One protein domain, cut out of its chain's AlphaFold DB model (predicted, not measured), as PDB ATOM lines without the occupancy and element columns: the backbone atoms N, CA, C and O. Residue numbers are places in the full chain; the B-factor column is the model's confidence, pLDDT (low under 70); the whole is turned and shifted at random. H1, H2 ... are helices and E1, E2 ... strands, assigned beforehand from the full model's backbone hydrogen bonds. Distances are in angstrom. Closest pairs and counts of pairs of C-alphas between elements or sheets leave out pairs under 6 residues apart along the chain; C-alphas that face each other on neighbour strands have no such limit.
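This is residues 21 to 78 of the 80 residues of an uncharacterized protein of Rubrobacter sp. SCSIO 52915 (UniProt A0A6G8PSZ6). A small body, built of a two-stranded hairpin, E1 and E2, the short helix H1 and the looping residues 41 to 62, has a helical arm, residues 64 to 78, that sticks out and makes the length. The 58 printed residues hold E1, E2, H1 and H2 in that order, an antiparallel sheet E1 - E2, and a mixed class with 26 residues in named elements, under half. The whole is loose, radius of gyration of the C-alphas 13.6 A, spanning 41 by 26 by 15 A.

E1, residues 21 to 24, 10.0 A, begins at C-alpha 21 (163.621, 97.729, 134.189). E2 is residues 30 to 34, 13.0 A; H1 is residues 37 to 40, 5.5 A. H2, residues 63 to 75, 19.2 A, ends at C-alpha 75 (144.844, 99.596, 115.659).

E1 and E2 form an antiparallel hairpin at 163 degrees, with N 23 and O 31 within hydrogen-bond range at 2.8 A. The closest C-alphas of E1 and H1, Ile 21 and Glu 37, are 7.6 A apart. H2 is apart from E1, E2 and H1. In H2, 8 of 9 O i to N i+4 pairs are within range; H1 is too short for one.

The C-alphas farthest apart, Glu 50 and Asn 78, are 42.4 A apart. The printed part has no cut. H1 to H2 is a long link of 22 residues. pLDDT is under 70 at residues 42 to 45 and 62 to 78.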
ATOM      1  N   ILE A  21     163.680  96.831 135.343       87.31
ATOM      2  CA  ILE A  21     163.621  97.729 134.189       87.31
ATOM      3  C   ILE A  21     164.927  97.575 133.411       87.31
ATOM      4  O   ILE A  21     166.008  97.701 133.985       87.31
ATOM      5  N   VAL A  22     164.851  97.274 132.115       89.38
ATOM      6  CA  VAL A  22     166.035  97.154 131.254       89.38
ATOM      7  C   VAL A  22     166.172  98.401 130.398       89.38
ATOM      8  O   VAL A  22     165.320  98.671 129.552       89.38
ATOM      9  N   LEU A  23     167.270  99.127 130.575       89.62
ATOM     10  CA  LEU A  23     167.677 100.225 129.703       89.62
ATOM     11  C   LEU A  23     168.680  99.706 128.674       89.62
ATOM     12  O   LEU A  23     169.526  98.871 128.998       89.62
ATOM     13  N   GLU A  24     168.592 100.185 127.437       90.56
ATOM     14  CA  GLU A  24     169.529  99.839 126.368       90.56
ATOM     15  C   GLU A  24     170.086 101.108 125.738       90.56
ATOM     16  O   GLU A  24     169.347 101.967 125.260       90.56
ATOM     17  N   CYS A  25     171.410 101.215 125.726       89.44
ATOM     18  CA  CYS A  25     172.099 102.271 125.009       89.44
ATOM     19  C   CYS A  25     172.276 101.886 123.535       89.44
ATOM     20  O   CYS A  25     172.475 100.719 123.208       89.44
ATOM     21  N   ASP A  26     172.366 102.875 122.642       87.06
ATOM     22  CA  ASP A  26     172.672 102.649 121.217       87.06
ATOM     23  C   ASP A  26     174.029 101.962 120.971       87.06
ATOM     24  O   ASP A  26     174.275 101.442 119.883       87.06
ATOM     25  N   CYS A  27     174.936 101.970 121.956       89.31
ATOM     26  CA  CYS A  27     176.200 101.236 121.876       89.31
ATOM     27  C   CYS A  27     176.013  99.716 122.053       89.31
ATOM     28  O   CYS A  27     176.958  98.961 121.832       89.31
ATOM     29  N   GLY A  28     174.808  99.273 122.433       85.06
ATOM     30  CA  GLY A  28     174.450  97.884 122.705       85.06
ATOM     31  C   GLY A  28     174.574  97.476 124.175       85.06
ATOM     32  O   GLY A  28     174.271  96.329 124.509       85.06
ATOM     33  N   GLU A  29     175.011  98.380 125.054       88.50
ATOM     34  CA  GLU A  29     175.068  98.124 126.492       88.50
ATOM     35  C   GLU A  29     173.666  98.084 127.099       88.50
ATOM     36  O   GLU A  29     172.797  98.892 126.758       88.50
ATOM     37  N   LYS A  30     173.461  97.138 128.019       90.19
ATOM     38  CA  LYS A  30     172.204  96.955 128.737       90.19
ATOM     39  C   LYS A  30     172.424  97.145 130.221       90.19
ATOM     40  O   LYS A  30     173.240  96.451 130.822       90.19
ATOM     41  N   VAL A  31     171.625  98.023 130.804       88.38
ATOM     42  CA  VAL A  31     171.616  98.295 132.235       88.38
ATOM     43  C   VAL A  31     170.318  97.751 132.814       88.38
ATOM     44  O   VAL A  31     169.239  97.998 132.278       88.38
ATOM     45  N   VAL A  32     170.418  96.985 133.900       87.44
ATOM     46  CA  VAL A  32     169.255  96.433 134.601       87.44
ATOM     47  C   VAL A  32     169.080  97.167 135.916       87.44
ATOM     48  O   VAL A  32     169.907  97.046 136.817       87.44
ATOM     49  N   LEU A  33     167.980  97.897 136.021       88.19
ATOM     50  CA  LEU A  33     167.550  98.551 137.244       88.19
ATOM     51  C   LEU A  33     166.601  97.617 137.993       88.19
ATOM     52  O   LEU A  33     165.678  97.053 137.401       88.19
ATOM     53  N   LEU A  34     166.857  97.416 139.285       88.31
ATOM     54  CA  LEU A  34     166.020  96.601 140.165       88.31
ATOM     55  C   LEU A  34     165.198  97.528 141.061       88.31
ATOM     56  O   LEU A  34     165.767  98.399 141.707       88.31
ATOM     57  N   GLY A  35     163.884  97.327 141.110       85.12
ATOM     58  CA  GLY A  35     162.951  98.227 141.799       85.12
ATOM     59  C   GLY A  35     161.835  98.718 140.877       85.12
ATOM     60  O   GLY A  35     161.824  98.404 139.685       85.12
ATOM     61  N   MET A  36     160.881  99.450 141.446       84.06
ATOM     62  CA  MET A  36     159.774 100.065 140.711       84.06
ATOM     63  C   MET A  36     160.253 101.319 139.979       84.06
ATOM     64  O   MET A  36     161.222 101.947 140.388       84.06
ATOM     65  N   GLU A  37     159.553 101.732 138.920       82.50
ATOM     66  CA  GLU A  37     159.886 102.966 138.188       82.50
ATOM     67  C   GLU A  37     159.927 104.193 139.119       82.50
ATOM     68  O   GLU A  37     160.857 104.993 139.039       82.50
ATOM     69  N   ASP A  38     158.978 104.281 140.058       83.00
ATOM     70  CA  ASP A  38     158.881 105.359 141.051       83.00
ATOM     71  C   ASP A  38     160.117 105.472 141.959       83.00
ATOM     72  O   ASP A  38     160.414 106.565 142.440       83.00
ATOM     73  N   ASP A  39     160.865 104.380 142.161       81.38
ATOM     74  CA  ASP A  39     162.109 104.399 142.943       81.38
ATOM     75  C   ASP A  39     163.212 105.195 142.216       81.38
ATOM     76  O   ASP A  39     164.050 105.840 142.845       81.38
ATOM     77  N   TRP A  40     163.167 105.214 140.879       79.81
ATOM     78  CA  TRP A  40     164.132 105.904 140.018       79.81
ATOM     79  C   TRP A  40     163.680 107.319 139.639       79.81
ATOM     80  O   TRP A  40     164.498 108.167 139.274       79.81
ATOM     81  N   VAL A  41     162.382 107.621 139.746       70.69
ATOM     82  CA  VAL A  41     161.835 108.954 139.462       70.69
ATOM     83  C   VAL A  41     162.143 109.904 140.628       70.69
ATOM     84  O   VAL A  41     161.383 110.048 141.581       70.69
ATOM     85  N   GLY A  42     163.270 110.614 140.529       67.06
ATOM     86  CA  GLY A  42     163.619 111.742 141.406       67.06
ATOM     87  C   GLY A  42     164.567 111.431 142.569       67.06
ATOM     88  O   GLY A  42     164.937 112.359 143.289       67.06
ATOM     89  N   GLY A  43     164.974 110.171 142.744       62.66
ATOM     90  CA  GLY A  43     165.898 109.745 143.802       62.66
ATOM     91  C   GLY A  43     167.336 109.518 143.334       62.66
ATOM     92  O   GLY A  43     168.277 109.878 144.042       62.66
ATOM     93  N   GLU A  44     167.519 108.973 142.133       62.19
ATOM     94  CA  GLU A  44     168.825 108.571 141.611       62.19
ATOM     95  C   GLU A  44     169.048 109.257 140.258       62.19
ATOM     96  O   GLU A  44     168.146 109.341 139.426       62.19
ATOM     97  N   GLY A  45     170.219 109.874 140.087       68.69
ATOM     98  CA  GLY A  45     170.572 110.600 138.869       68.69
ATOM     99  C   GLY A  45     170.588 109.704 137.622       68.69
ATOM    100  O   GLY A  45     170.359 108.497 137.716       68.69
ATOM    101  N   PRO A  46     170.863 110.276 136.439       75.50
ATOM    102  CA  PRO A  46     170.989 109.489 135.216       75.50
ATOM    103  C   PRO A  46     171.999 108.354 135.394       75.50
ATOM    104  O   PRO A  46     173.025 108.512 136.058       75.50
ATOM    105  N   VAL A  47     171.705 107.207 134.789       84.94
ATOM    106  CA  VAL A  47     172.579 106.040 134.877       84.94
ATOM    107  C   VAL A  47     173.610 106.133 133.766       84.94
ATOM    108  O   VAL A  47     173.254 106.131 132.591       84.94
ATOM    109  N   GLU A  48     174.890 106.240 134.112       88.38
ATOM    110  CA  GLU A  48     175.950 106.285 133.104       88.38
ATOM    111  C   GLU A  48     176.187 104.905 132.484       88.38
ATOM    112  O   GLU A  48     176.474 103.926 133.171       88.38
ATOM    113  N   CYS A  49     176.099 104.861 131.159       88.44
ATOM    114  CA  CYS A  49     176.609 103.784 130.323       88.44
ATOM    115  C   CYS A  49     178.140 103.896 130.209       88.44
ATOM    116  O   CYS A  49     178.677 105.006 130.212       88.44
ATOM    117  N   GLU A  50     178.859 102.788 130.008       87.44
ATOM    118  CA  GLU A  50     180.327 102.790 129.864       87.44
ATOM    119  C   GLU A  50     180.819 103.637 128.678       87.44
ATOM    120  O   GLU A  50     181.961 104.099 128.658       87.44
ATOM    121  N   CYS A  51     179.957 103.898 127.689       87.81
ATOM    122  CA  CYS A  51     180.271 104.810 126.588       87.81
ATOM    123  C   CYS A  51     180.245 106.303 126.978       87.81
ATOM    124  O   CYS A  51     180.525 107.155 126.131       87.81
ATOM    125  N   GLY A  52     179.906 106.624 128.232       87.50
ATOM    126  CA  GLY A  52     179.793 107.985 128.764       87.50
ATOM    127  C   GLY A  52     178.463 108.671 128.445       87.50
ATOM    128  O   GLY A  52     178.359 109.892 128.552       87.50
ATOM    129  N   ARG A  53     177.453 107.914 127.996       88.69
ATOM    130  CA  ARG A  53     176.097 108.430 127.788       88.69
ATOM    131  C   ARG A  53     175.259 108.221 129.044       88.69
ATOM    132  O   ARG A  53     175.278 107.151 129.639       88.69
ATOM    133  N   GLU A  54     174.458 109.220 129.370       90.25
ATOM    134  CA  GLU A  54     173.416 109.132 130.383       90.25
ATOM    135  C   GLU A  54     172.198 108.369 129.846       90.25
ATOM    136  O   GLU A  54     171.612 108.748 128.829       90.25
ATOM    137  N   LEU A  55     171.828 107.293 130.533       88.06
ATOM    138  CA  LEU A  55     170.610 106.531 130.306       88.06
ATOM    139  C   LEU A  55     169.535 106.951 131.298       88.06
ATOM    140  O   LEU A  55     169.776 107.183 132.486       88.06
ATOM    141  N   THR A  56     168.317 107.014 130.786       87.12
ATOM    142  CA  THR A  56     167.113 107.360 131.530       87.12
ATOM    143  C   THR A  56     166.058 106.282 131.336       87.12
ATOM    144  O   THR A  56     166.159 105.432 130.455       87.12
ATOM    145  N   LEU A  57     164.965 106.368 132.092       84.88
ATOM    146  CA  LEU A  57     163.794 105.505 131.904       84.88
ATOM    147  C   LEU A  57     163.183 105.593 130.487       84.88
ATOM    148  O   LEU A  57     162.414 104.718 130.088       84.88
ATOM    149  N   SER A  58     163.533 106.616 129.697       83.69
ATOM    150  CA  SER A  58     163.118 106.728 128.291       83.69
ATOM    151  C   SER A  58     163.853 105.751 127.368       83.69
ATOM    152  O   SER A  58     163.311 105.383 126.325       83.69
ATOM    153  N   ASP A  59     165.042 105.293 127.765       86.50
ATOM    154  CA  ASP A  59     165.920 104.383 127.013       86.50
ATOM    155  C   ASP A  59     165.578 102.903 127.273       86.50
ATOM    156  O   ASP A  59     166.378 101.990 127.072       86.50
ATOM    157  N   ARG A  60     164.363 102.651 127.761       86.31
ATOM    158  CA  ARG A  60     163.883 101.331 128.153       86.31
ATOM    159  C   ARG A  60     163.671 100.416 126.947       86.31
ATOM    160  O   ARG A  60     162.933 100.746 126.018       86.31
ATOM    161  N   SER A  61     164.262  99.225 127.019       84.25
ATOM    162  CA  SER A  61     164.221  98.170 125.995       84.25
ATOM    163  C   SER A  61     163.321  96.991 126.384       84.25
ATOM    164  O   SER A  61     163.295  95.968 125.705       84.25
ATOM    165  N   ASP A  62     162.555  97.110 127.475       69.44
ATOM    166  CA  ASP A  62     161.663  96.045 127.933       69.44
ATOM    167  C   ASP A  62     160.782  95.513 126.784       69.44
ATOM    168  O   ASP A  62     159.930  96.218 126.230       69.44
ATOM    169  N   ASP A  63     160.963  94.232 126.451       57.75
ATOM    170  CA  ASP A  63     160.217  93.505 125.412       57.75
ATOM    171  C   ASP A  63     158.683  93.602 125.590       57.75
ATOM    172  O   ASP A  63     157.923  93.519 124.620       57.75
ATOM    173  N   GLU A  64     158.209  93.828 126.818       52.28
ATOM    174  CA  GLU A  64     156.801  94.080 127.164       52.28
ATOM    175  C   GLU A  64     156.284  95.398 126.554       52.28
ATOM    176  O   GLU A  64     155.213  95.435 125.942       52.28
ATOM    177  N   VAL A  65     157.072  96.476 126.610       53.03
ATOM    178  CA  VAL A  65     156.730  97.775 126.000       53.03
ATOM    179  C   VAL A  65     156.772  97.674 124.482       53.03
ATOM    180  O   VAL A  65     155.912  98.229 123.793       53.03
ATOM    181  N   ALA A  66     157.733  96.921 123.941       51.19
ATOM    182  CA  ALA A  66     157.789  96.635 122.513       51.19
ATOM    183  C   ALA A  66     156.539  95.865 122.043       51.19
ATOM    184  O   ALA A  66     155.999  96.167 120.972       51.19
ATOM    185  N   ARG A  67     156.027  94.917 122.842       50.22
ATOM    186  CA  ARG A  67     154.753  94.226 122.570       50.22
ATOM    187  C   ARG A  67     153.557  95.174 122.626       50.22
ATOM    188  O   ARG A  67     152.756  95.157 121.691       50.22
ATOM    189  N   VAL A  68     153.455  96.038 123.638       55.66
ATOM    190  CA  VAL A  68     152.362  97.025 123.744       55.66
ATOM    191  C   VAL A  68     152.388  98.019 122.580       55.66
ATOM    192  O   VAL A  68     151.360  98.239 121.942       55.66
ATOM    193  N   ARG A  69     153.556  98.563 122.211       51.69
ATOM    194  CA  ARG A  69     153.690  99.458 121.047       51.69
ATOM    195  C   ARG A  69     153.255  98.774 119.748       51.69
ATOM    196  O   ARG A  69     152.511  99.367 118.970       51.69
ATOM    197  N   ARG A  70     153.643  97.510 119.518       52.88
ATOM    198  CA  ARG A  70     153.185  96.736 118.344       52.88
ATOM    199  C   ARG A  70     151.666  96.554 118.317       52.88
ATOM    200  O   ARG A  70     151.084  96.601 117.234       52.88
ATOM    201  N   LEU A  71     151.030  96.362 119.473       55.66
ATOM    202  CA  LEU A  71     149.572  96.271 119.574       55.66
ATOM    203  C   LEU A  71     148.906  97.617 119.244       55.66
ATOM    204  O   LEU A  71     148.024  97.661 118.393       55.66
ATOM    205  N   LEU A  72     149.402  98.725 119.800       57.69
ATOM    206  CA  LEU A  72     148.864 100.071 119.548       57.69
ATOM    207  C   LEU A  72     149.053 100.547 118.093       57.69
ATOM    208  O   LEU A  72     148.212 101.267 117.554       57.69
ATOM    209  N   HIS A  73     150.136 100.144 117.423       56.97
ATOM    210  CA  HIS A  73     150.349 100.465 116.007       56.97
ATOM    211  C   HIS A  73     149.450  99.661 115.056       56.97
ATOM    212  O   HIS A  73     149.177 100.130 113.950       56.97
ATOM    213  N   ARG A  74     148.959  98.485 115.471       54.38
ATOM    214  CA  ARG A  74     148.030  97.677 114.666       54.38
ATOM    215  C   ARG A  74     146.645  98.322 114.573       54.38
ATOM    216  O   ARG A  74     146.055  98.304 113.496       54.38
ATOM    217  N   ASP A  75     146.175  98.967 115.638       51.00
ATOM    218  CA  ASP A  75     144.844  99.596 115.659       51.00
ATOM    219  C   ASP A  75     144.756 100.843 114.772       51.00
ATOM    220  O   ASP A  75     143.705 101.140 114.210       51.00
ATOM    221  N   ARG A  76     145.872 101.549 114.561       53.88
ATOM    222  CA  ARG A  76     145.901 102.742 113.699       53.88
ATOM    223  C   ARG A  76     145.974 102.416 112.202       53.88
ATOM    224  O   ARG A  76     145.719 103.293 111.384       53.88
ATOM    225  N   ALA A  77     146.315 101.176 111.849       54.88
ATOM    226  CA  ALA A  77     146.418 100.706 110.467       54.88
ATOM    227  C   ALA A  77     145.135 100.025 109.947       54.88
ATOM    228  O   ALA A  77     145.100  99.637 108.784       54.88
ATOM    229  N   ASN A  78     144.091  99.883 110.776       49.25
ATOM    230  CA  ASN A  78     142.830  99.220 110.411       49.25
ATOM    231  C   ASN A  78     141.624 100.181 110.337       49.25
ATOM    232  O   ASN A  78     140.478  99.739 110.312       49.25
TER     233      ASN A  78